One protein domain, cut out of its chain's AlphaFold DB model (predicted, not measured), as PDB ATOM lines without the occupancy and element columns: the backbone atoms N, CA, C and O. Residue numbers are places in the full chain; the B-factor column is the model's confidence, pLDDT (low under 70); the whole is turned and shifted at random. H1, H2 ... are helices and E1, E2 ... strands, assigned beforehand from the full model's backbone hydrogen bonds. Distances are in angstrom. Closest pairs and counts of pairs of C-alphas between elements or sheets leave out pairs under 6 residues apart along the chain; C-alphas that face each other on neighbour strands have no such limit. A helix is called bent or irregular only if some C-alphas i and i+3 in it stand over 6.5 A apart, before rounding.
ATOM      1  N   ARG A  55     -42.819  31.903  -1.228       84.94
ATOM      2  CA  ARG A  55     -42.821  30.505  -0.803       84.94
ATOM      3  C   ARG A  55     -43.622  29.678  -1.788       84.94
ATOM      4  O   ARG A  55     -44.602  30.157  -2.354       84.94
ATOM      5  N   GLY A  56     -43.203  28.442  -1.978       85.44
ATOM      6  CA  GLY A  56     -43.896  27.497  -2.834       85.44
ATOM      7  C   GLY A  56     -43.566  26.067  -2.455       85.44
ATOM      8  O   GLY A  56     -42.795  25.814  -1.528       85.44
ATOM      9  N   TYR A  57     -44.161  25.130  -3.176       89.62
ATOM     10  CA  TYR A  57     -43.942  23.712  -2.962       89.62
ATOM     11  C   TYR A  57     -43.900  22.944  -4.284       89.62
ATOM     12  O   TYR A  57     -44.407  23.396  -5.310       89.62
ATOM     13  N   VAL A  58     -43.295  21.764  -4.246       95.44
ATOM     14  CA  VAL A  58     -43.340  20.763  -5.312       95.44
ATOM     15  C   VAL A  58     -43.910  19.475  -4.721       95.44
ATOM     16  O   VAL A  58     -43.279  18.906  -3.824       95.44
ATOM     17  N   PRO A  59     -45.077  19.003  -5.191       94.25
ATOM     18  CA  PRO A  59     -45.600  17.704  -4.803       94.25
ATOM     19  C   PRO A  59     -44.885  16.589  -5.577       94.25
ATOM     20  O   PRO A  59     -44.903  16.560  -6.806       94.25
ATOM     21  N   VAL A  60     -44.303  15.640  -4.854       96.06
ATOM     22  CA  VAL A  60     -43.754  14.386  -5.376       96.06
ATOM     23  C   VAL A  60     -44.808  13.309  -5.153       96.06
ATOM     24  O   VAL A  60     -45.213  13.053  -4.020       96.06
ATOM     25  N   SER A  61     -45.292  12.715  -6.241       95.00
ATOM     26  CA  SER A  61     -46.405  11.750  -6.222       95.00
ATOM     27  C   SER A  61     -46.180  10.577  -7.174       95.00
ATOM     28  O   SER A  61     -47.125   9.980  -7.674       95.00
ATOM     29  N   TRP A  62     -44.916  10.270  -7.445       96.06
ATOM     30  CA  TRP A  62     -44.490   9.224  -8.367       96.06
ATOM     31  C   TRP A  62     -43.402   8.361  -7.725       96.06
ATOM     32  O   TRP A  62     -42.732   8.780  -6.773       96.06
ATOM     33  N   THR A  63     -43.238   7.152  -8.254       95.25
ATOM     34  CA  THR A  63     -42.267   6.157  -7.784       95.25
ATOM     35  C   THR A  63     -40.946   6.258  -8.547       95.25
ATOM     36  O   THR A  63     -40.763   7.098  -9.435       95.25
ATOM     37  N   SER A  64     -39.990   5.401  -8.185       93.00
ATOM     38  CA  SER A  64     -38.643   5.386  -8.766       93.00
ATOM     39  C   SER A  64     -38.622   5.172 -10.287       93.00
ATOM     40  O   SER A  64     -37.770   5.755 -10.961       93.00
ATOM     41  N   GLY A  65     -39.569   4.397 -10.831       91.06
ATOM     42  CA  GLY A  65     -39.680   4.113 -12.267       91.06
ATOM     43  C   GLY A  65     -39.981   5.349 -13.119       91.06
ATOM     44  O   GLY A  65     -39.525   5.438 -14.256       91.06
ATOM     45  N   ASP A  66     -40.658   6.337 -12.537       94.50
ATOM     46  CA  ASP A  66     -41.067   7.569 -13.215       94.50
ATOM     47  C   ASP A  66     -40.213   8.788 -12.820       94.50
ATOM     48  O   ASP A  66     -40.433   9.908 -13.296       94.50
ATOM     49  N   ALA A  67     -39.205   8.591 -11.964       92.50
ATOM     50  CA  ALA A  67     -38.370   9.665 -11.431       92.50
ATOM     51  C   ALA A  67     -37.631  10.443 -12.534       92.50
ATOM     52  O   ALA A  67     -37.504  11.664 -12.449       92.50
ATOM     53  N   ALA A  68     -37.191   9.756 -13.592       91.00
ATOM     54  CA  ALA A  68     -36.547  10.396 -14.738       91.00
ATOM     55  C   ALA A  68     -37.525  11.264 -15.554       91.00
ATOM     56  O   ALA A  68     -37.112  12.227 -16.196       91.00
ATOM     57  N   THR A  69     -38.823  10.976 -15.513       92.81
ATOM     58  CA  THR A  69     -39.834  11.719 -16.274       92.81
ATOM     59  C   THR A  69     -40.309  12.951 -15.507       92.81
ATOM     60  O   THR A  69     -40.346  14.045 -16.064       92.81
ATOM     61  N   TYR A  70     -40.632  12.796 -14.220       94.19
ATOM     62  CA  TYR A  70     -41.280  13.853 -13.429       94.19
ATOM     63  C   TYR A  70     -40.381  14.464 -12.345       94.19
ATOM     64  O   TYR A  70     -40.585  15.607 -11.942       94.19
ATOM     65  N   GLY A  71     -39.361  13.734 -11.887       96.25
ATOM     66  CA  GLY A  71     -38.525  14.096 -10.740       96.25
ATOM     67  C   GLY A  71     -37.198  14.778 -11.063       96.25
ATOM     68  O   GLY A  71     -36.431  15.047 -10.140       96.25
ATOM     69  N   GLN A  72     -36.896  15.048 -12.337       96.12
ATOM     70  CA  GLN A  72     -35.637  15.691 -12.746       96.12
ATOM     71  C   GLN A  72     -35.686  17.214 -12.688       96.12
ATOM     72  O   GLN A  72     -34.770  17.847 -12.169       96.12
ATOM     73  N   THR A  73     -36.745  17.800 -13.245       97.00
ATOM     74  CA  THR A  73     -36.982  19.245 -13.284       97.00
ATOM     75  C   THR A  73     -38.413  19.494 -12.856       97.00
ATOM     76  O   THR A  73     -39.347  19.142 -13.569       97.00
ATOM     77  N   MET A  74     -38.584  20.112 -11.697       97.44
ATOM     78  CA  MET A  74     -39.881  20.264 -11.063       97.44
ATOM     79  C   MET A  74     -40.240  21.741 -10.933       97.44
ATOM     80  O   MET A  74     -39.509  22.541 -10.338       97.44
ATOM     81  N   SER A  75     -41.387  22.102 -11.505       95.56
ATOM     82  CA  SER A  75     -41.951  23.444 -11.396       95.56
ATOM     83  C   SER A  75     -42.500  23.674  -9.996       95.56
ATOM     84  O   SER A  75     -43.231  22.846  -9.461       95.56
ATOM     85  N   VAL A  76     -42.169  24.827  -9.422       90.44
ATOM     86  CA  VAL A  76     -42.668  25.227  -8.106       90.44
ATOM     87  C   VAL A  76     -44.088  25.753  -8.233       90.44
ATOM     88  O   VAL A  76     -44.358  26.617  -9.069       90.44
ATOM     89  N   ILE A  77     -44.972  25.262  -7.376       85.44
ATOM     90  CA  ILE A  77     -46.325  25.772  -7.205       85.44
ATOM     91  C   ILE A  77     -46.291  26.827  -6.104       85.44
ATOM     92  O   ILE A  77     -45.843  26.565  -4.986       85.44
ATOM     93  N   VAL A  78     -46.743  28.033  -6.423       80.25
ATOM     94  CA  VAL A  78     -46.922  29.110  -5.450       80.25
ATOM     95  C   VAL A  78     -48.399  29.114  -5.065       80.25
ATOM     96  O   VAL A  78     -49.234  29.376  -5.938       80.25
ATOM     97  N   PRO A  79     -48.729  28.794  -3.800       67.69
ATOM     98  CA  PRO A  79     -50.112  28.678  -3.377       67.69
ATOM     99  C   PRO A  79     -50.827  30.021  -3.498       67.69
ATOM    100  O   PRO A  79     -50.214  31.083  -3.326       67.69
ATOM    101  N   SER A  80     -52.131  29.970  -3.757       62.22
ATOM    102  CA  SER A  80     -52.982  31.155  -3.680       62.22
ATOM    103  C   SER A  80     -52.789  31.880  -2.335       62.22
ATOM    104  O   SER A  80     -52.746  31.241  -1.278       62.22
ATOM    105  N   PRO A  81     -52.691  33.223  -2.329       53.69
ATOM    106  CA  PRO A  81     -52.555  33.996  -1.097       53.69
ATOM    107  C   PRO A  81     -53.799  33.927  -0.195       53.69
ATOM    108  O   PRO A  81     -53.732  34.374   0.950       53.69
ATOM    109  N   TYR A  82     -54.925  33.388  -0.676       54.72
ATOM    110  CA  TYR A  82     -56.172  33.308   0.077       54.72
ATOM    111  C   TYR A  82     -56.546  31.850   0.368       54.72
ATOM    112  O   TYR A  82     -56.983  31.116  -0.507       54.72
ATOM    113  N   ARG A  83     -56.386  31.430   1.629       49.97
ATOM    114  CA  ARG A  83     -56.585  30.033   2.074       49.97
ATOM    115  C   ARG A  83     -58.050  29.557   2.028       49.97
ATOM    116  O   ARG A  83     -58.300  28.376   2.205       49.97
ATOM    117  N   ASP A  90     -53.786  28.278  -7.994       64.81
ATOM    118  CA  ASP A  90     -52.361  28.226  -7.699       64.81
ATOM    119  C   ASP A  90     -51.528  28.659  -8.913       64.81
ATOM    120  O   ASP A  90     -51.816  28.326 -10.069       64.81
ATOM    121  N   ILE A  91     -50.445  29.390  -8.653       73.12
ATOM    122  CA  ILE A  91     -49.541  29.829  -9.711       73.12
ATOM    123  C   ILE A  91     -48.513  28.726  -9.929       73.12
ATOM    124  O   ILE A  91     -47.630  28.500  -9.102       73.12
ATOM    125  N   THR A  92     -48.605  28.057 -11.075       73.88
ATOM    126  CA  THR A  92     -47.554  27.136 -11.512       73.88
ATOM    127  C   THR A  92     -46.380  27.935 -12.074       73.88
ATOM    128  O   THR A  92     -46.534  28.710 -13.017       73.88
ATOM    129  N   GLY A  93     -45.198  27.723 -11.499       77.69
ATOM    130  CA  GLY A  93     -43.968  28.429 -11.830       77.69
ATOM    131  C   GLY A  93     -43.694  29.586 -10.871       77.69
ATOM    132  O   GLY A  93     -44.413  30.586 -10.841       77.69
ATOM    133  N   MET A  94     -42.596  29.479 -10.124       84.06
ATOM    134  CA  MET A  94     -42.064  30.573  -9.318       84.06
ATOM    135  C   MET A  94     -41.185  31.466 -10.197       84.06
ATOM    136  O   MET A  94     -40.162  31.015 -10.708       84.06
ATOM    137  N   VAL A  95     -41.581  32.727 -10.373       87.00
ATOM    138  CA  VAL A  95     -40.844  33.706 -11.183       87.00
ATOM    139  C   VAL A  95     -40.569  34.957 -10.361       87.00
ATOM    140  O   VAL A  95     -41.502  35.601  -9.885       87.00
ATOM    141  N   ILE A  96     -39.295  35.329 -10.258       84.88
ATOM    142  CA  ILE A  96     -38.861  36.607  -9.691       84.88
ATOM    143  C   ILE A  96     -38.897  37.661 -10.791       84.88
ATOM    144  O   ILE A  96     -38.277  37.489 -11.840       84.88
ATOM    145  N   SER A  97     -39.605  38.761 -10.543       82.19
ATOM    146  CA  SER A  97     -39.906  39.799 -11.541       82.19
ATOM    147  C   SER A  97     -38.858  40.920 -11.567       82.19
ATOM    148  O   SER A  97     -39.186  42.093 -11.413       82.19
ATOM    149  N   GLY A  98     -37.584  40.557 -11.732       81.75
ATOM    150  CA  GLY A  98     -36.513  41.531 -11.963       81.75
ATOM    151  C   GLY A  98     -36.574  42.133 -13.371       81.75
ATOM    152  O   GLY A  98     -37.092  41.515 -14.302       81.75
ATOM    153  N   SER A  99     -36.016  43.325 -13.546       87.50
ATOM    154  CA  SER A  99     -35.859  43.981 -14.849       87.50
ATOM    155  C   SER A  99     -34.556  44.783 -14.904       87.50
ATOM    156  O   SER A  99     -33.878  44.954 -13.891       87.50
ATOM    157  N   ALA A 100     -34.185  45.276 -16.086       89.12
ATOM    158  CA  ALA A 100     -32.974  46.083 -16.236       89.12
ATOM    159  C   ALA A 100     -33.069  47.426 -15.488       89.12
ATOM    160  O   ALA A 100     -32.055  47.937 -15.022       89.12
ATOM    161  N   THR A 101     -34.277  47.981 -15.352       86.50
ATOM    162  CA  THR A 101     -34.541  49.239 -14.633       86.50
ATOM    163  C   THR A 101     -34.774  49.027 -13.139       86.50
ATOM    164  O   THR A 101     -34.435  49.890 -12.337       86.50
ATOM    165  N   GLN A 102     -35.320  47.874 -12.753       84.88
ATOM    166  CA  GLN A 102     -35.572  47.485 -11.368       84.88
ATOM    167  C   GLN A 102     -35.059  46.058 -11.143       84.88
ATOM    168  O   GLN A 102     -35.844  45.103 -11.145       84.88
ATOM    169  N   PRO A 103     -33.738  45.880 -10.976       91.00
ATOM    170  CA  PRO A 103     -33.174  44.563 -10.729       91.00
ATOM    171  C   PRO A 103     -33.660  44.006  -9.388       91.00
ATOM    172  O   PRO A 103     -33.813  44.740  -8.412       91.00
ATOM    173  N   ALA A 104     -33.874  42.694  -9.336       90.75
ATOM    174  CA  ALA A 104     -34.144  41.983  -8.093       90.75
ATOM    175  C   ALA A 104     -32.832  41.456  -7.500       90.75
ATOM    176  O   ALA A 104     -32.028  40.840  -8.201       90.75
ATOM    177  N   PHE A 105     -32.622  41.666  -6.207       92.62
ATOM    178  CA  PHE A 105     -31.443  41.225  -5.471       92.62
ATOM    179  C   PHE A 105     -31.845  40.117  -4.500       92.62
ATOM    180  O   PHE A 105     -32.369  40.380  -3.416       92.62
ATOM    181  N   VAL A 106     -31.641  38.866  -4.908       94.12
ATOM    182  CA  VAL A 106     -31.914  37.691  -4.072       94.12
ATOM    183  C   VAL A 106     -30.857  37.599  -2.987       94.12
ATOM    184  O   VAL A 106     -29.666  37.586  -3.291       94.12
ATOM    185  N   TYR A 107     -31.292  37.496  -1.737       92.62
ATOM    186  CA  TYR A 107     -30.405  37.408  -0.575       92.62
ATOM    187  C   TYR A 107     -30.608  36.125   0.238       92.62
ATOM    188  O   TYR A 107     -29.886  35.881   1.201       92.62
ATOM    189  N   ARG A 108     -31.601  35.299  -0.115       92.81
ATOM    190  CA  ARG A 108     -31.854  34.019   0.549       92.81
ATOM    191  C   ARG A 108     -32.588  33.065  -0.378       92.81
ATOM    192  O   ARG A 108     -33.587  33.445  -0.984       92.81
ATOM    193  N   ALA A 109     -32.138  31.818  -0.391       96.00
ATOM    194  CA  ALA A 109     -32.872  30.675  -0.906       96.00
ATOM    195  C   ALA A 109     -32.914  29.577   0.166       96.00
ATOM    196  O   ALA A 109     -31.954  29.403   0.923       96.00
ATOM    197  N   ALA A 110     -34.013  28.835   0.233       95.81
ATOM    198  CA  ALA A 110     -34.155  27.684   1.113       95.81
ATOM    199  C   ALA A 110     -34.984  26.586   0.447       95.81
ATOM    200  O   ALA A 110     -35.865  26.859  -0.370       95.81
ATOM    201  N   ILE A 111     -34.706  25.346   0.833       97.75
ATOM    202  CA  ILE A 111     -35.485  24.164   0.467       97.75
ATOM    203  C   ILE A 111     -35.584  23.237   1.679       97.75
ATOM    204  O   ILE A 111     -34.654  23.138   2.480       97.75
ATOM    205  N   SER A 112     -36.703  22.540   1.815       95.69
ATOM    206  CA  SER A 112     -36.890  21.494   2.818       95.69
ATOM    207  C   SER A 112     -37.796  20.385   2.303       95.69
ATOM    208  O   SER A 112     -38.613  20.609   1.411       95.69
ATOM    209  N   VAL A 113     -37.661  19.194   2.877       94.94
ATOM    210  CA  VAL A 113     -38.651  18.123   2.757       94.94
ATOM    211  C   VAL A 113     -39.660  18.325   3.878       94.94
ATOM    212  O   VAL A 113     -39.281  18.322   5.048       94.94
ATOM    213  N   ALA A 114     -40.932  18.532   3.548       86.94
ATOM    214  CA  ALA A 114     -41.954  18.780   4.555       86.94
ATOM    215  C   ALA A 114     -42.072  17.593   5.518       86.94
ATOM    216  O   ALA A 114     -42.151  16.443   5.090       86.94
ATOM    217  N   SER A 115     -42.142  17.882   6.813       79.50
ATOM    218  CA  SER A 115     -42.664  16.952   7.806       79.50
ATOM    219  C   SER A 115     -44.150  17.227   7.996       79.50
ATOM    220  O   SER A 115     -44.564  18.352   8.276       79.50
ATOM    221  N   GLY A 116     -44.978  16.207   7.766       69.56
ATOM    222  CA  GLY A 116     -46.409  16.294   8.046       69.56
ATOM    223  C   GLY A 116     -46.686  16.525   9.532       69.56
ATOM    224  O   GLY A 116     -45.817  16.352  10.383       69.56
ATOM    225  N   TRP A 117     -47.934  16.852   9.858       60.22
ATOM    226  CA  TRP A 117     -48.382  17.097  11.236       60.22
ATOM    227  C   TRP A 117     -48.744  15.790  11.968       60.22
ATOM    228  O   TRP A 117     -49.483  15.806  12.948       60.22
ATOM    229  N   GLY A 118     -48.276  14.646  11.460       64.75
ATOM    230  CA  GLY A 118     -48.711  13.320  11.908       64.75
ATOM    231  C   GLY A 118     -50.118  12.929  11.436       64.75
ATOM    232  O   GLY A 118     -50.665  11.949  11.925       64.75
ATOM    233  N   ASP A 119     -50.702  13.658  10.479       70.69
ATOM    234  CA  ASP A 119     -52.039  13.399   9.919       70.69
ATOM    235  C   ASP A 119     -52.054  12.333   8.808       70.69
ATOM    236  O   ASP A 119     -53.085  12.105   8.175       70.69
ATOM    237  N   GLY A 120     -50.908  11.687   8.562       71.88
ATOM    238  CA  GLY A 120     -50.772  10.597   7.600       71.88
ATOM    239  C   GLY A 120     -50.977  11.016   6.146       71.88
ATOM    240  O   GLY A 120     -51.397  10.189   5.352       71.88
ATOM    241  N   ARG A 121     -50.739  12.286   5.783       77.19
ATOM    242  CA  ARG A 121     -50.877  12.782   4.393       77.19
ATOM    243  C   ARG A 121     -49.552  13.063   3.692       77.19
ATOM    244  O   ARG A 121     -49.510  13.206   2.468       77.19
ATOM    245  N   VAL A 122     -48.481  13.181   4.468       86.75
ATOM    246  CA  VAL A 122     -47.141  13.522   3.985       86.75
ATOM    247  C   VAL A 122     -46.249  12.296   4.090       86.75
ATOM    248  O   VAL A 122     -46.246  11.623   5.120       86.75
ATOM    249  N   ALA A 123     -45.505  12.026   3.021       89.81
ATOM    250  CA  ALA A 123     -44.533  10.944   2.963       89.81
ATOM    251  C   ALA A 123     -43.427  11.117   4.017       89.81
ATOM    252  O   ALA A 123     -43.114  12.227   4.454       89.81
ATOM    253  N   THR A 124     -42.801  10.010   4.398       87.75
ATOM    254  CA  THR A 124     -41.728   9.979   5.408       87.75
ATOM    255  C   THR A 124     -40.425  10.620   4.922       87.75
ATOM    256  O   THR A 124     -39.559  10.985   5.720       87.75
ATOM    257  N   GLY A 125     -40.301  10.808   3.611       93.00
ATOM    258  CA  GLY A 125     -39.205  11.496   2.955       93.00
ATOM    259  C   GLY A 125     -39.353  11.441   1.440       93.00
ATOM    260  O   GLY A 125     -40.375  11.009   0.905       93.00
ATOM    261  N   VAL A 126     -38.309  11.874   0.746       96.44
ATOM    262  CA  VAL A 126     -38.159  11.673  -0.698       96.44
ATOM    263  C   VAL A 126     -36.813  11.029  -0.991       96.44
ATOM    264  O   VAL A 126     -35.865  11.179  -0.223       96.44
ATOM    265  N   TYR A 127     -36.718  10.318  -2.102       97.12
ATOM    266  CA  TYR A 127     -35.571   9.489  -2.445       97.12
ATOM    267  C   TYR A 127     -34.945   9.949  -3.754       97.12
ATOM    268  O   TYR A 127     -35.613  10.535  -4.605       97.12
ATOM    269  N   ALA A 128     -33.655   9.676  -3.917       96.69
ATOM    270  CA  ALA A 128     -32.931   9.868  -5.166       96.69
ATOM    271  C   ALA A 128     -31.830   8.808  -5.310       96.69
ATOM    272  O   ALA A 128     -31.531   8.064  -4.376       96.69
ATOM    273  N   SER A 129     -31.205   8.735  -6.485       94.56
ATOM    274  CA  SER A 129     -29.996   7.922  -6.665       94.56
ATOM    275  C   SER A 129     -28.835   8.455  -5.817       94.56
ATOM    276  O   SER A 129     -28.695   9.664  -5.636       94.56
ATOM    277  N   THR A 130     -27.990   7.557  -5.310       93.38
ATOM    278  CA  THR A 130     -26.791   7.916  -4.542       93.38
ATOM    279  C   THR A 130     -25.905   8.874  -5.329       93.38
ATOM    280  O   THR A 130     -25.639   8.662  -6.509       93.38
ATOM    281  N   GLY A 131     -25.428   9.915  -4.647       90.88
ATOM    282  CA  GLY A 131     -24.629  10.984  -5.241       90.88
ATOM    283  C   GLY A 131     -25.464  12.155  -5.746       90.88
ATOM    284  O   GLY A 131     -24.917  13.243  -5.876       90.88
ATOM    285  N   ASN A 132     -26.774  11.991  -5.956       95.62
ATOM    286  CA  ASN A 132     -27.604  13.093  -6.419       95.62
ATOM    287  C   ASN A 132     -27.862  14.133  -5.318       95.62
ATOM    288  O   ASN A 132     -27.981  13.832  -4.131       95.62
ATOM    289  N   VAL A 133     -28.022  15.373  -5.760       96.69
ATOM    290  CA  VAL A 133     -28.381  16.546  -4.968       96.69
ATOM    291  C   VAL A 133     -29.763  17.016  -5.415       96.69
ATOM    292  O   VAL A 133     -30.065  17.002  -6.613       96.69
ATOM    293  N   VAL A 134     -30.595  17.453  -4.467       97.88
ATOM    294  CA  VAL A 134     -31.863  18.131  -4.770       97.88
ATOM    295  C   VAL A 134     -31.667  19.628  -4.576       97.88
ATOM    296  O   VAL A 134     -31.469  20.105  -3.459       97.88
ATOM    297  N   THR A 135     -31.702  20.380  -5.670       98.12
ATOM    298  CA  THR A 135     -31.370  21.807  -5.679       98.12
ATOM    299  C   THR A 135     -32.593  22.638  -5.994       98.12
ATOM    300  O   THR A 135     -33.192  22.480  -7.053       98.12
ATOM    301  N   PHE A 136     -32.916  23.584  -5.121       98.56
ATOM    302  CA  PHE A 136     -33.763  24.716  -5.471       98.56
ATOM    303  C   PHE A 136     -32.888  25.855  -5.993       98.56
ATOM    304  O   PHE A 136     -31.937  26.260  -5.324       98.56
ATOM    305  N   GLY A 137     -33.191  26.372  -7.180       97.62
ATOM    306  CA  GLY A 137     -32.385  27.416  -7.797       97.62
ATOM    307  C   GLY A 137     -32.948  27.927  -9.116       97.62
ATOM    308  O   GLY A 137     -34.038  27.544  -9.545       97.62
ATOM    309  N   ARG A 138     -32.183  28.812  -9.758       96.56
ATOM    310  CA  ARG A 138     -32.558  29.442 -11.030       96.56
ATOM    311  C   ARG A 138     -32.570  28.427 -12.169       96.56
ATOM    312  O   ARG A 138     -31.667  27.598 -12.276       96.56
ATOM    313  N   ASP A 139     -33.556  28.568 -13.043       96.31
ATOM    314  CA  ASP A 139     -33.628  27.893 -14.334       96.31
ATOM    315  C   ASP A 139     -33.106  28.820 -15.439       96.31
ATOM    316  O   ASP A 139     -33.581  29.947 -15.597       96.31
ATOM    317  N   SER A 140     -32.124  28.341 -16.199       92.44
ATOM    318  CA  SER A 140     -31.540  29.024 -17.355       92.44
ATOM    319  C   SER A 140     -31.456  28.083 -18.563       92.44
ATOM    320  O   SER A 140     -30.426  28.028 -19.234       92.44
ATOM    321  N   SER A 141     -32.548  27.362 -18.846       92.81
ATOM    322  CA  SER A 141     -32.592  26.181 -19.734       92.81
ATOM    323  C   SER A 141     -31.953  24.948 -19.090       92.81
ATOM    324  O   SER A 141     -31.278  24.159 -19.745       92.81
ATOM    325  N   GLY A 142     -32.151  24.814 -17.780       94.12
ATOM    326  CA  GLY A 142     -31.462  23.865 -16.921       94.12
ATOM    327  C   GLY A 142     -30.950  24.531 -15.644       94.12
ATOM    328  O   GLY A 142     -30.980  25.761 -15.505       94.12
ATOM    329  N   PRO A 143     -30.498  23.720 -14.683       96.44
ATOM    330  CA  PRO A 143     -30.011  24.233 -13.417       96.44
ATOM    331  C   PRO A 143     -28.666  24.956 -13.580       96.44
ATOM    332  O   PRO A 143     -27.810  24.566 -14.369       96.44
ATOM    333  N   VAL A 144     -28.455  26.019 -12.805       96.75
ATOM    334  CA  VAL A 144     -27.216  26.811 -12.847       96.75
ATOM    335  C   VAL A 144     -26.203  26.270 -11.833       96.75
ATOM    336  O   VAL A 144     -26.581  25.830 -10.748       96.75
ATOM    337  N   ALA A 145     -24.913  26.302 -12.167       95.94
ATOM    338  CA  ALA A 145     -23.840  25.901 -11.259       95.94
ATOM    339  C   ALA A 145     -23.713  26.868 -10.068       95.94
ATOM    340  O   ALA A 145     -23.719  28.088 -10.249       95.94
ATOM    341  N   VAL A 146     -23.520  26.333  -8.860       94.06
ATOM    342  CA  VAL A 146     -23.377  27.137  -7.630       94.06
ATOM    343  C   VAL A 146     -22.144  28.053  -7.635       94.06
ATOM    344  O   VAL A 146     -22.086  29.012  -6.882       94.06
ATOM    345  N   THR A 147     -21.152  27.800  -8.488       92.62
ATOM    346  CA  THR A 147     -19.915  28.598  -8.586       92.62
ATOM    347  C   THR A 147     -20.098  29.941  -9.295       92.62
ATOM    348  O   THR A 147     -19.179  30.758  -9.306       92.62
ATOM    349  N   GLY A 148     -21.265  30.192  -9.897       90.62
ATOM    350  CA  GLY A 148     -21.567  31.476 -10.521       90.62
ATOM    351  C   GLY A 148     -21.674  32.618  -9.503       90.62
ATOM    352  O   GLY A 148     -22.005  32.425  -8.335       90.62
ATOM    353  N   VAL A 149     -21.457  33.853  -9.963       89.69
ATOM    354  CA  VAL A 149     -21.525  35.044  -9.100       89.69
ATOM    355  C   VAL A 149     -22.914  35.181  -8.466       89.69
ATOM    356  O   VAL A 149     -23.914  35.363  -9.171       89.69
ATOM    357  N   GLY A 150     -22.953  35.106  -7.133       90.81
ATOM    358  CA  GLY A 150     -24.156  35.225  -6.302       90.81
ATOM    359  C   GLY A 150     -25.035  33.968  -6.288       90.81
ATOM    360  O   GLY A 150     -26.003  33.911  -5.536       90.81
ATOM    361  N   GLU A 151     -24.704  32.942  -7.078       94.56
ATOM    362  CA  GLU A 151     -25.450  31.678  -7.110       94.56
ATOM    363  C   GLU A 151     -25.497  30.942  -5.771       94.56
ATOM    364  O   GLU A 151     -26.572  30.436  -5.458       94.56
ATOM    365  N   PRO A 152     -24.438  30.921  -4.934       93.56
ATOM    366  CA  PRO A 152     -24.517  30.245  -3.641       93.56
ATOM    367  C   PRO A 152     -25.641  30.773  -2.742       93.56
ATOM    368  O   PRO A 152     -26.171  30.032  -1.924       93.56
ATOM    369  N   ILE A 153     -26.034  32.040  -2.905       93.31
ATOM    370  CA  ILE A 153     -27.083  32.703  -2.114       93.31
ATOM    371  C   ILE A 153     -28.472  32.451  -2.707       93.31
ATOM    372  O   ILE A 153     -29.453  32.303  -1.978       93.31
ATOM    373  N   ALA A 154     -28.556  32.396  -4.036       95.31
ATOM    374  CA  ALA A 154     -29.791  32.170  -4.780       95.31
ATOM    375  C   ALA A 154     -30.075  30.685  -5.057       95.31
ATOM    376  O   ALA A 154     -30.938  30.369  -5.875       95.31
ATOM    377  N   GLN A 155     -29.354  29.773  -4.406       96.00
ATOM    378  CA  GLN A 155     -29.552  28.337  -4.539       96.00
ATOM    379  C   GLN A 155     -29.479  27.663  -3.174       96.00
ATOM    380  O   GLN A 155     -28.655  28.025  -2.341       96.00
ATOM    381  N   ALA A 156     -30.310  26.651  -2.958       97.50
ATOM    382  CA  ALA A 156     -30.277  25.819  -1.766       97.50
ATOM    383  C   ALA A 156     -30.208  24.347  -2.180       97.50
ATOM    384  O   ALA A 156     -30.961  23.900  -3.046       97.50
ATOM    385  N   ASN A 157     -29.269  23.607  -1.593       97.44
ATOM    386  CA  ASN A 157     -28.874  22.276  -2.052       97.44
ATOM    387  C   ASN A 157     -29.059  21.255  -0.925       97.44
ATOM    388  O   ASN A 157     -28.287  21.261   0.032       97.44
ATOM    389  N   LEU A 158     -30.058  20.380  -1.040       97.19
ATOM    390  CA  LEU A 158     -30.205  19.218  -0.166       97.19
ATOM    391  C   LEU A 158     -29.222  18.137  -0.602       97.19
ATOM    392  O   LEU A 158     -29.257  17.671  -1.743       97.19
ATOM    393  N   THR A 159     -28.394  17.699   0.336       95.44
ATOM    394  CA  THR A 159     -27.523  16.533   0.196       95.44
ATOM    395  C   THR A 159     -27.919  15.484   1.229       95.44
ATOM    396  O   THR A 159     -28.403  15.813   2.311       95.44
ATOM    397  N   SER A 160     -27.754  14.212   0.883       95.00
ATOM    398  CA  SER A 160     -27.963  13.107   1.813       95.00
ATOM    399  C   SER A 160     -26.928  12.021   1.572       95.00
ATOM    400  O   SER A 160     -26.548  11.737   0.437       95.00
ATOM    401  N   THR A 161     -26.471  11.422   2.662       92.06
ATOM    402  CA  THR A 161     -25.628  10.222   2.674       92.06
ATOM    403  C   THR A 161     -26.341   9.046   3.340       92.06
ATOM    404  O   THR A 161     -25.766   7.966   3.465       92.06
ATOM    405  N   THR A 162     -27.591   9.236   3.769       94.69
ATOM    406  CA  THR A 162     -28.395   8.202   4.416       94.69
ATOM    407  C   THR A 162     -28.926   7.242   3.362       94.69
ATOM    408  O   THR A 162     -29.611   7.664   2.429       94.69
ATOM    409  N   SER A 163     -28.622   5.953   3.518       93.19
ATOM    410  CA  SER A 163     -29.135   4.895   2.646       93.19
ATOM    411  C   SER A 163     -30.662   4.901   2.602       93.19
ATOM    412  O   SER A 163     -31.323   5.047   3.630       93.19
ATOM    413  N   GLY A 164     -31.201   4.765   1.395       90.81
ATOM    414  CA  GLY A 164     -32.629   4.719   1.130       90.81
ATOM    415  C   GLY A 164     -33.191   3.298   1.129       90.81
ATOM    416  O   GLY A 164     -32.756   2.423   1.873       90.81
ATOM    417  N   ASP A 165     -34.172   3.084   0.259       87.19
ATOM    418  CA  ASP A 165     -34.894   1.826   0.045       87.19
ATOM    419  C   ASP A 165     -34.076   0.753  -0.699       87.19
ATOM    420  O   ASP A 165     -34.451  -0.418  -0.713       87.19
ATOM    421  N   ALA A 166     -32.934   1.127  -1.281       88.44
ATOM    422  CA  ALA A 166     -31.977   0.217  -1.901       88.44
ATOM    423  C   ALA A 166     -30.537   0.754  -1.807       88.44
ATOM    424  O   ALA A 166     -30.304   1.937  -1.565       88.44
ATOM    425  N   SER A 167     -29.546  -0.111  -2.056       85.81
ATOM    426  CA  SER A 167     -28.110   0.206  -1.914       85.81
ATOM    427  C   SER A 167     -27.608   1.349  -2.807       85.81
ATOM    428  O   SER A 167     -26.612   1.992  -2.485       85.81
ATOM    429  N   THR A 168     -28.292   1.620  -3.920       90.06
ATOM    430  CA  THR A 168     -27.963   2.700  -4.868       90.06
ATOM    431  C   THR A 168     -28.814   3.950  -4.670       90.06
ATOM    432  O   THR A 168     -28.798   4.836  -5.529       90.06
ATOM    433  N   LYS A 169     -29.578   4.018  -3.575       93.38
ATOM    434  CA  LYS A 169     -30.549   5.071  -3.291       93.38
ATOM    435  C   LYS A 169     -30.247   5.739  -1.959       93.38
ATOM    436  O   LYS A 169     -29.781   5.103  -1.014       93.38
ATOM    437  N   ILE A 170     -30.541   7.029  -1.893       95.88
ATOM    438  CA  ILE A 170     -30.430   7.860  -0.696       95.88
ATOM    439  C   ILE A 170     -31.788   8.460  -0.360       95.88
ATOM    440  O   ILE A 170     -32.606   8.698  -1.251       95.88
ATOM    441  N   VAL A 171     -32.010   8.716   0.926       96.50
ATOM    442  CA  VAL A 171     -33.242   9.325   1.434       96.50
ATOM    443  C   VAL A 171     -32.979  10.724   1.976       96.50
ATOM    444  O   VAL A 171     -32.043  10.956   2.740       96.50
ATOM    445  N   PHE A 172     -33.839  11.662   1.609       96.69
ATOM    446  CA  PHE A 172     -33.993  12.953   2.262       96.69
ATOM    447  C   PHE A 172     -35.197  12.838   3.189       96.69
ATOM    448  O   PHE A 172     -36.347  12.935   2.751       96.69
ATOM    449  N   ALA A 173     -34.928  12.559   4.463       93.69
ATOM    450  CA  ALA A 173     -35.971  12.365   5.460       93.69
ATOM    451  C   ALA A 173     -36.834  13.625   5.607       93.69
ATOM    452  O   ALA A 173     -36.355  14.752   5.424       93.69
ATOM    453  N   ALA A 174     -38.099  13.446   5.977       90.44
ATOM    454  CA  ALA A 174     -38.977  14.551   6.319       90.44
ATOM    455  C   ALA A 174     -38.345  15.445   7.405       90.44
ATOM    456  O   ALA A 174     -37.738  14.965   8.361       90.44
ATOM    457  N   GLY A 175     -38.460  16.761   7.235       87.00
ATOM    458  CA  GLY A 175     -37.803  17.765   8.075       87.00
ATOM    459  C   GLY A 175     -36.366  18.116   7.667       87.00
ATOM    460  O   GLY A 175     -35.813  19.080   8.197       87.00
ATOM    461  N   THR A 176     -35.751  17.401   6.713       93.25
ATOM    462  CA  THR A 176     -34.432  17.790   6.178       93.25
ATOM    463  C   THR A 176     -34.540  19.133   5.464       93.25
ATOM    464  O   THR A 176     -35.451  19.342   4.664       93.25
ATOM    465  N   GLN A 177     -33.590  20.034   5.712       94.38
ATOM    466  CA  GLN A 177     -33.560  21.363   5.108       94.38
ATOM    467  C   GLN A 177     -32.163  21.736   4.618       94.38
ATOM    468  O   GLN A 177     -31.155  21.266   5.144       94.38
ATOM    469  N   ALA A 178     -32.119  22.636   3.645       96.69
ATOM    470  CA  ALA A 178     -30.911  23.294   3.188       96.69
ATOM    471  C   ALA A 178     -31.174  24.783   2.958       96.69
ATOM    472  O   ALA A 178     -32.265  25.201   2.561       96.69
ATOM    473  N   LEU A 179     -30.136  25.579   3.192       95.06
ATOM    474  CA  LEU A 179     -30.129  27.022   3.000       95.06
ATOM    475  C   LEU A 179     -29.046  27.381   1.982       95.06
ATOM    476  O   LEU A 179     -28.032  26.687   1.879       95.06
ATOM    477  N   GLY A 180     -29.258  28.471   1.249       93.56
ATOM    478  CA  GLY A 180     -28.183  29.128   0.515       93.56
ATOM    479  C   GLY A 180     -27.123  29.709   1.451       93.56
ATOM    480  O   GLY A 180     -27.291  29.760   2.672       93.56
ATOM    481  N   SER A 181     -26.011  30.152   0.875       90.75
ATOM    482  CA  SER A 181     -24.923  30.790   1.615       90.75
ATOM    483  C   SER A 181     -25.379  32.055   2.345       90.75
ATOM    484  O   SER A 181     -26.274  32.770   1.895       90.75
ATOM    485  N   THR A 182     -24.723  32.343   3.470       85.62
ATOM    486  CA  THR A 182     -24.992  33.526   4.291       85.62
ATOM    487  C   THR A 182     -24.737  34.811   3.491       85.62
ATOM    488  O   THR A 182     -23.617  34.997   3.022       85.62
ATOM    489  N   PRO A 183     -25.717  35.731   3.377       85.12
ATOM    490  CA  PRO A 183     -25.583  36.973   2.605       85.12
ATOM    491  C   PRO A 183     -24.842  38.088   3.367       85.12
ATOM    492  O   PRO A 183     -24.896  39.257   2.985       85.12
ATOM    493  N   PHE A 184     -24.200  37.758   4.489       78.56
ATOM    494  CA  PHE A 184     -23.533  38.714   5.364       78.56
ATOM    495  C   PHE A 184     -22.024  38.544   5.290       78.56
ATOM    496  O   PHE A 184     -21.502  37.431   5.311       78.56
ATOM    497  N   LEU A 185     -21.320  39.673   5.286       73.50
ATOM    498  CA  LEU A 185     -19.876  39.698   5.448       73.50
ATOM    499  C   LEU A 185     -19.544  39.373   6.904       73.50
ATOM    500  O   LEU A 185     -19.677  40.215   7.788       73.50
ATOM    501  N   SER A 196     -20.585  38.154  -5.141       62.50
ATOM    502  CA  SER A 196     -20.674  36.709  -4.927       62.50
ATOM    503  C   SER A 196     -21.030  36.280  -3.498       62.50
ATOM    504  O   SER A 196     -21.463  35.144  -3.326       62.50
ATOM    505  N   GLY A 197     -20.833  37.148  -2.499       67.00
ATOM    506  CA  GLY A 197     -21.081  36.848  -1.085       67.00
ATOM    507  C   GLY A 197     -22.236  37.615  -0.437       67.00
ATOM    508  O   GLY A 197     -22.465  37.426   0.751       67.00
ATOM    509  N   VAL A 198     -22.963  38.466  -1.176       82.50
ATOM    510  CA  VAL A 198     -24.008  39.326  -0.578       82.50
ATOM    511  C   VAL A 198     -25.381  39.112  -1.207       82.50
ATOM    512  O   VAL A 198     -26.378  39.012  -0.497       82.50
ATOM    513  N   TYR A 199     -25.456  39.010  -2.535       90.75
ATOM    514  CA  TYR A 199     -26.721  38.798  -3.236       90.75
ATOM    515  C   TYR A 199     -26.514  38.211  -4.636       90.75
ATOM    516  O   TYR A 199     -25.434  38.285  -5.222       90.75
ATOM    517  N   LYS A 200     -27.603  37.724  -5.236       94.19
ATOM    518  CA  LYS A 200     -27.709  37.519  -6.683       94.19
ATOM    519  C   LYS A 200     -28.558  38.614  -7.312       94.19
ATOM    520  O   LYS A 200     -29.755  38.691  -7.051       94.19
ATOM    521  N   ALA A 201     -27.952  39.415  -8.184       93.81
ATOM    522  CA  ALA A 201     -28.685  40.375  -9.001       93.81
ATOM    523  C   ALA A 201     -29.332  39.675 -10.204       93.81
ATOM    524  O   ALA A 201     -28.670  38.918 -10.922       93.81
ATOM    525  N   LEU A 202     -30.614  39.953 -10.426       93.31
ATOM    526  CA  LEU A 202     -31.416  39.496 -11.555       93.31
ATOM    527  C   LEU A 202     -31.969  40.720 -12.288       93.31
ATOM    528  O   LEU A 202     -32.865  41.403 -11.793       93.31
ATOM    529  N   SER A 203     -31.440  40.989 -13.480       93.44
ATOM    530  CA  SER A 203     -31.860  42.090 -14.360       93.44
ATOM    531  C   SER A 203     -32.997  41.706 -15.318       93.44
ATOM    532  O   SER A 203     -33.290  42.424 -16.271       93.44
ATOM    533  N   GLY A 204     -33.641  40.565 -15.084       88.38
ATOM    534  CA  GLY A 204     -34.745  40.064 -15.892       88.38
ATOM    535  C   GLY A 204     -35.594  39.066 -15.115       88.38
ATOM    536  O   GLY A 204     -35.175  38.545 -14.071       88.38
ATOM    537  N   ALA A 205     -36.786  38.791 -15.644       88.81
ATOM    538  CA  ALA A 205     -37.685  37.807 -15.070       88.81
ATOM    539  C   ALA A 205     -36.993  36.440 -15.039       88.81
ATOM    540  O   ALA A 205     -36.537  35.940 -16.066       88.81
ATOM    541  N   THR A 206     -36.884  35.852 -13.853       93.94
ATOM    542  CA  THR A 206     -36.111  34.624 -13.647       93.94
ATOM    543  C   THR A 206     -36.976  33.564 -12.995       93.94
ATOM    544  O   THR A 206     -37.540  33.791 -11.925       93.94
ATOM    545  N   THR A 207     -37.049  32.397 -13.626       95.12
ATOM    546  CA  THR A 207     -37.779  31.246 -13.088       95.12
ATOM    547  C   THR A 207     -36.906  30.493 -12.093       95.12
ATOM    548  O   THR A 207     -35.720  30.274 -12.337       95.12
ATOM    549  N   PHE A 208     -37.500  30.072 -10.982       96.44
ATOM    550  CA  PHE A 208     -36.894  29.171 -10.012       96.44
ATOM    551  C   PHE A 208     -37.612  27.822 -10.035       96.44
ATOM    552  O   PHE A 208     -38.842  27.752 -10.127       96.44
ATOM    553  N   LYS A 209     -36.831  26.745  -9.959       98.06
ATOM    554  CA  LYS A 209     -37.300  25.357 -10.007       98.06
ATOM    555  C   LYS A 209     -36.541  24.500  -9.006       98.06
ATOM    556  O   LYS A 209     -35.529  24.928  -8.444       98.06
ATOM    557  N   VAL A 210     -37.038  23.286  -8.798       98.31
ATOM    558  CA  VAL A 210     -36.308  22.242  -8.082       98.31
ATOM    559  C   VAL A 210     -35.759  21.232  -9.083       98.31
ATOM    560  O   VAL A 210     -36.464  20.815  -9.999       98.31
ATOM    561  N   PHE A 211     -34.504  20.841  -8.908       98.38
ATOM    562  CA  PHE A 211     -33.782  19.956  -9.810       98.38
ATOM    563  C   PHE A 211     -33.176  18.779  -9.054       98.38
ATOM    564  O   PHE A 211     -32.639  18.963  -7.963       98.38
ATOM    565  N   ALA A 212     -33.197  17.596  -9.664       97.50
ATOM    566  CA  ALA A 212     -32.314  16.496  -9.290       97.50
ATOM    567  C   ALA A 212     -31.061  16.546 -10.174       97.50
ATOM    568  O   ALA A 212     -31.165  16.620 -11.400       97.50
ATOM    569  N   ARG A 213     -29.873  16.536  -9.569       96.19
ATOM    570  CA  ARG A 213     -28.592  16.704 -10.280       96.19
ATOM    571  C   ARG A 213     -27.477  15.875  -9.660       96.19
ATOM    572  O   ARG A 213     -27.608  15.477  -8.511       96.19
ATOM    573  N   GLY A 214     -26.405  15.602 -10.403       95.12
ATOM    574  CA  GLY A 214     -25.280  14.804  -9.901       95.12
ATOM    575  C   GLY A 214     -24.437  15.578  -8.889       95.12
ATOM    576  O   GLY A 214     -24.037  15.041  -7.869       95.12
ATOM    577  N   THR A 215     -24.218  16.868  -9.131       94.50
ATOM    578  CA  THR A 215     -23.544  17.782  -8.205       94.50
ATOM    579  C   THR A 215     -24.191  19.167  -8.233       94.50
ATOM    580  O   THR A 215     -24.865  19.542  -9.195       94.50
ATOM    581  N   ASN A 216     -23.950  19.980  -7.203       93.31
ATOM    582  CA  ASN A 216     -24.391  21.383  -7.175       93.31
ATOM    583  C   ASN A 216     -23.665  22.283  -8.203       93.31
ATOM    584  O   ASN A 216     -24.078  23.423  -8.420       93.31
ATOM    585  N   THR A 217     -22.608  21.784  -8.849       96.00
ATOM    586  CA  THR A 217     -21.870  22.473  -9.917       96.00
ATOM    587  C   THR A 217     -22.265  22.047 -11.320       96.00
ATOM    588  O   THR A 217     -21.839  22.693 -12.275       96.00
ATOM    589  N   ASP A 218     -23.068  20.991 -11.464       96.19
ATOM    590  CA  ASP A 218     -23.513  20.552 -12.784       96.19
ATOM    591  C   ASP A 218     -24.316  21.670 -13.467       96.19
ATOM    592  O   ASP A 218     -24.698  22.668 -12.858       96.19
ATOM    593  N   THR A 219     -24.612  21.517 -14.749       96.12
ATOM    594  CA  THR A 219     -25.602  22.353 -15.456       96.12
ATOM    595  C   THR A 219     -26.708  21.519 -16.099       96.12
ATOM    596  O   THR A 219     -27.663  22.059 -16.649       96.12
ATOM    597  N   GLY A 220     -26.609  20.193 -15.975       95.88
ATOM    598  CA  GLY A 220     -27.640  19.230 -16.339       95.88
ATOM    599  C   GLY A 220     -28.352  18.649 -15.119       95.88
ATOM    600  O   GLY A 220     -27.941  18.844 -13.969       95.88
ATOM    601  N   VAL A 221     -29.433  17.927 -15.400       96.56
ATOM    602  CA  VAL A 221     -30.139  17.080 -14.435       96.56
ATOM    603  C   VAL A 221     -29.555  15.671 -14.428       96.56
ATOM    604  O   VAL A 221     -28.904  15.249 -15.383       96.56
ATOM    605  N   SER A 222     -29.783  14.946 -13.341       94.81
ATOM    606  CA  SER A 222     -29.417  13.540 -13.207       94.81
ATOM    607  C   SER A 222     -30.447  12.826 -12.341       94.81
ATOM    608  O   SER A 222     -30.893  13.367 -11.327       94.81
ATOM    609  N   GLY A 223     -30.779  11.586 -12.705       92.19
ATOM    610  CA  GLY A 223     -31.670  10.718 -11.938       92.19
ATOM    611  C   GLY A 223     -33.077  11.295 -11.797       92.19
ATOM    612  O   GLY A 223     -33.754  11.501 -12.791       92.19
ATOM    613  N   GLY A 224     -33.532  11.495 -10.562       95.69
ATOM    614  CA  GLY A 224     -34.831  12.082 -10.250       95.69
ATOM    615  C   GLY A 224     -35.183  11.899  -8.777       95.69
ATOM    616  O   GLY A 224     -34.691  10.967  -8.138       95.69
ATOM    617  N   VAL A 225     -36.016  12.790  -8.242       97.12
ATOM    618  CA  VAL A 225     -36.617  12.635  -6.908       97.12
ATOM    619  C   VAL A 225     -37.859  11.755  -7.004       97.12
ATOM    620  O   VAL A 225     -38.578  11.879  -7.987       97.12
ATOM    621  N   TYR A 226     -38.138  10.896  -6.022       97.06
ATOM    622  CA  TYR A 226     -39.328  10.031  -6.002       97.06
ATOM    623  C   TYR A 226     -39.764   9.635  -4.578       97.06
ATOM    624  O   TYR A 226     -39.085   9.960  -3.601       97.06
ATOM    625  N   LEU A 227     -40.906   8.950  -4.455       96.06
ATOM    626  CA  LEU A 227     -41.396   8.346  -3.209       96.06
ATOM    627  C   LEU A 227     -41.051   6.862  -3.107       96.06
ATOM    628  O   LEU A 227     -41.133   6.146  -4.103       96.06
ATOM    629  N   ALA A 228     -40.779   6.389  -1.890       93.81
ATOM    630  CA  ALA A 228     -40.769   4.954  -1.627       93.81
ATOM    631  C   ALA A 228     -42.128   4.329  -1.984       93.81
ATOM    632  O   ALA A 228     -43.180   4.940  -1.771       93.81
ATOM    633  N   ASP A 229     -42.109   3.086  -2.466       92.62
ATOM    634  CA  ASP A 229     -43.318   2.392  -2.926       92.62
ATOM    635  C   ASP A 229     -44.382   2.276  -1.826       92.62
ATOM    636  O   ASP A 229     -45.574   2.363  -2.107       92.62
ATOM    637  N   ALA A 230     -43.974   2.129  -0.561       91.81
ATOM    638  CA  ALA A 230     -44.901   2.079   0.569       91.81
ATOM    639  C   ALA A 230     -45.701   3.385   0.728       91.81
ATOM    640  O   ALA A 230     -46.923   3.337   0.860       91.81
ATOM    641  N   ASP A 231     -45.030   4.538   0.651       93.31
ATOM    642  CA  ASP A 231     -45.668   5.855   0.766       93.31
ATOM    643  C   ASP A 231     -46.553   6.145  -0.456       93.31
ATOM    644  O   ASP A 231     -47.663   6.660  -0.314       93.31
ATOM    645  N   TYR A 232     -46.106   5.751  -1.653       93.31
ATOM    646  CA  TYR A 232     -46.909   5.857  -2.872       93.31
ATOM    647  C   TYR A 232     -48.186   5.005  -2.799       93.31
ATOM    648  O   TYR A 232     -49.281   5.509  -3.051       93.31
ATOM    649  N   ASN A 233     -48.070   3.737  -2.393       93.25
ATOM    650  CA  ASN A 233     -49.204   2.816  -2.275       93.25
ATOM    651  C   ASN A 233     -50.180   3.217  -1.158       93.25
ATOM    652  O   ASN A 233     -51.370   2.920  -1.244       93.25
ATOM    653  N   ALA A 234     -49.696   3.921  -0.132       91.75
ATOM    654  CA  ALA A 234     -50.526   4.532   0.903       91.75
ATOM    655  C   ALA A 234     -51.207   5.842   0.449       91.75
ATOM    656  O   ALA A 234     -51.959   6.438   1.219       91.75
ATOM    657  N   GLY A 235     -50.972   6.299  -0.787       91.38
ATOM    658  CA  GLY A 235     -51.558   7.525  -1.331       91.38
ATOM    659  C   GLY A 235     -50.955   8.811  -0.757       91.38
ATOM    660  O   GLY A 235     -51.589   9.868  -0.821       91.38
ATOM    661  N   LEU A 236     -49.752   8.737  -0.183       92.81
ATOM    662  CA  LEU A 236     -49.063   9.886   0.397       92.81
ATOM    663  C   LEU A 236     -48.402  10.744  -0.681       92.81
ATOM    664  O   LEU A 236     -48.166  10.319  -1.812       92.81
ATOM    665  N   LYS A 237     -48.064  11.980  -0.306       92.75
ATOM    666  CA  LYS A 237     -47.272  12.887  -1.143       92.75
ATOM    667  C   LYS A 237     -46.041  13.372  -0.401       92.75
ATOM    668  O   LYS A 237     -46.113  13.758   0.765       92.75
ATOM    669  N   GLY A 238     -44.914  13.398  -1.098       93.56
ATOM    670  CA  GLY A 238     -43.729  14.120  -0.653       93.56
ATOM    671  C   GLY A 238     -43.881  15.584  -1.032       93.56
ATOM    672  O   GLY A 238     -44.386  15.888  -2.110       93.56
ATOM    673  N   TYR A 239     -43.448  16.500  -0.175       93.44
ATOM    674  CA  TYR A 239     -43.471  17.924  -0.497       93.44
ATOM    675  C   TYR A 239     -42.084  18.513  -0.322       93.44
ATOM    676  O   TYR A 239     -41.533  18.500   0.777       93.44
ATOM    677  N   LEU A 240     -41.536  19.056  -1.404       96.12
ATOM    678  CA  LEU A 240     -40.352  19.904  -1.343       96.12
ATOM    679  C   LEU A 240     -40.832  21.344  -1.207       96.12
ATOM    680  O   LEU A 240     -41.423  21.888  -2.137       96.12
ATOM    681  N   VAL A 241     -40.622  21.946  -0.043       92.75
ATOM    682  CA  VAL A 241     -41.031  23.322   0.254       92.75
ATOM    683  C   VAL A 241     -39.848  24.238   0.023       92.75
ATOM    684  O   VAL A 241     -38.752  23.972   0.515       92.75
ATOM    685  N   VAL A 242     -40.071  25.317  -0.718       94.12
ATOM    686  CA  VAL A 242     -39.024  26.244  -1.139       94.12
ATOM    687  C   VAL A 242     -39.365  27.679  -0.772       94.12
ATOM    688  O   VAL A 242     -40.532  28.070  -0.691       94.12
ATOM    689  N   GLU A 243     -38.326  28.475  -0.572       91.06
ATOM    690  CA  GLU A 243     -38.422  29.897  -0.282       91.06
ATOM    691  C   GLU A 243     -37.322  30.650  -1.019       91.06
ATOM    692  O   GLU A 243     -36.163  30.235  -1.007       91.06
ATOM    693  N   VAL A 244     -37.677  31.791  -1.598       88.62
ATOM    694  CA  VAL A 244     -36.717  32.780  -2.075       88.62
ATOM    695  C   VAL A 244     -37.084  34.158  -1.541       88.62
ATOM    696  O   VAL A 244     -38.244  34.577  -1.609       88.62
ATOM    697  N   CYS A 245     -36.094  34.864  -1.002       89.12
ATOM    698  CA  CYS A 245     -36.252  36.238  -0.544       89.12
ATOM    699  C   CYS A 245     -35.376  37.168  -1.372       89.12
ATOM    700  O   CYS A 245     -34.200  36.884  -1.629       89.12
ATOM    701  N   TYR A 246     -35.954  38.291  -1.781       88.75
ATOM    702  CA  TYR A 246     -35.273  39.280  -2.600       88.75
ATOM    703  C   TYR A 246     -35.750  40.692  -2.283       88.75
ATOM    704  O   TYR A 246     -36.847  40.900  -1.765       88.75
ATOM    705  N   ILE A 247     -34.907  41.665  -2.610       87.94
ATOM    706  CA  ILE A 247     -35.241  43.088  -2.555       87.94
ATOM    707  C   ILE A 247     -35.214  43.681  -3.959       87.94
ATOM    708  O   ILE A 247     -34.480  43.204  -4.822       87.94
ATOM    709  N   GLN A 248     -36.005  44.716  -4.199       84.12
ATOM    710  CA  GLN A 248     -36.065  45.405  -5.486       84.12
ATOM    711  C   GLN A 248     -36.244  46.905  -5.244       84.12
ATOM    712  O   GLN A 248     -36.987  47.264  -4.328       84.12
ATOM    713  N   PRO A 249     -35.613  47.788  -6.037       83.75
ATOM    714  CA  PRO A 249     -35.941  49.206  -6.010       83.75
ATOM    715  C   PRO A 249     -37.442  49.421  -6.232       83.75
ATOM    716  O   PRO A 249     -38.075  48.691  -7.010       83.75
ATOM    717  N   ASP A 250     -38.016  50.384  -5.522       78.44
ATOM    718  CA  ASP A 250     -39.391  50.810  -5.760       78.44
ATOM    719  C   ASP A 250     -39.489  51.672  -7.029       78.44
ATOM    720  O   ASP A 250     -38.484  52.090  -7.614       78.44
ATOM    721  N   ASP A 251     -40.714  51.904  -7.482       78.38
ATOM    722  CA  ASP A 251     -40.989  52.876  -8.530       78.38
ATOM    723  C   ASP A 251     -40.649  54.292  -8.045       78.38
ATOM    724  O   ASP A 251     -40.819  54.628  -6.868       78.38
ATOM    725  N   ALA A 252     -40.144  55.129  -8.956       74.19
ATOM    726  CA  ALA A 252     -39.907  56.533  -8.645       74.19
ATOM    727  C   ALA A 252     -41.229  57.206  -8.217       74.19
ATOM    728  O   ALA A 252     -42.286  56.819  -8.724       74.19
TER     729      ALA A 252
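AT A GLANCE: This is residues 55 to 83, 90 to 185 and 196 to 252 of the 268 residues of an uncharacterized protein of Verrucomicrobiaceae bacterium (UniProt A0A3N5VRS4). Two strongly twisted sheets pack partly face to face as a flattened sandwich, E1, E12, E4, E9 and E10 in one and E2, E3, E6, E7 and E11 in the other, their long strands running roughly along the longest axis. The pair E5 and E8 caps one end, where the short helices H1 and H2 also lie, while E10, beside the bent start of E4, is toward the other end, past which residues 250 to 252 run out from E12. The printed part has 182 residues, with two named helices and twelve named strands in the order E1 H1 E2 E3 E4 E5 E6 E7 E8 E9 E10 E11 H2 E12; both large sheets are branched, and their neighbour strands are antiparallel. The class is mostly strand, though under half of the residues are in named elements. The whole is compact, with a radius of gyration of the C-alphas of 16.3 A and spans of 55 by 37 by 30 A.

IN THESE COORDINATES: E1, residues 55 to 60, begins at C-alpha 55, (-42.821, 30.505, -0.803), and is 16.8 A long. H1 is residues 64 to 70, E2 residues 73 to 75 and E3 residues 94 to 97. E4, residues 104 to 113, is 26.6 A long from C-alpha 104 at (-34.144, 41.983, -8.093) and bends by 61 degrees at residue 107. E5 is residues 125 to 129, E6 residues 133 to 138, E7 residues 156 to 158, E8 residues 169 to 173, E9 residues 177 to 179 and E10 residues 200 to 202. E11, residues 205 to 213, is 23.5 A long and bends by 59 degrees at residue 210. H2 is residues 229 to 233. E12, residues 238 to 249, is the longest strand, 36.3 A, and ends at C-alpha 249, (-35.941, 49.206, -6.010).

HOW THE PARTS SIT: In the first sheet E12 has E1 on one side, with N 58 and O 240 2.8 A apart, and E4 on the other side, with N 110 and O 243 2.8 A apart. On the other side of E4 from E12, the pairing is staggered: E10 lies beside residues 104 to 106, with N 106 to O 200 at 2.9 A, and E9 beside residues 110 to 112, with N 178 to O 111 at 2.8 A. In the second sheet E11 has E6 on one side, with N 135 to O 211 at 2.9 A. On the other side of E11 are E2, with N 74 to O 210 at 2.8 A, and E3, with N 208 to O 94 at 2.8 A. E6 and E7 form a hairpin, with N 136 to O 156 at 2.9 A. Between the sheets, the closest C-alphas of E7 and E9 are those of Ala 156 and Leu 179, 4.9 A apart, and of E4 and E6 those of Ile 111 and Phe 136, 6.2 A. E5 and E8 are antiparallel neighbours, with N 172 to O 126 at 2.8 A; the closest C-alphas of E5 and E12 are those of Val 126 and Gly 238, 6.1 A. H1 and H2 are on neither large sheet and only just apart, at 8.1 A. H1 is irregular, C-alphas 65 and 68 being 7.4 A apart. In H2 every O i to N i+4 pair is within hydrogen-bond range; in H1 1 of 3 is, and 2 of 4 O i to N i+3 pairs.

THE WHOLE: The two C-alphas farthest apart are those of Ser 167 and Ala 252, at 57.9 A. Residues 84 to 89 and 186 to 195 are not printed, and the C-alphas on either side of each cut are 10.8 A apart. The links E4 to E5, E6 to E7 and E11 to H2 are long. The mean pLDDT of the printed part is 89.7; residues 79 to 83, 90, 116 to 118 and 196 to 197 are under 70.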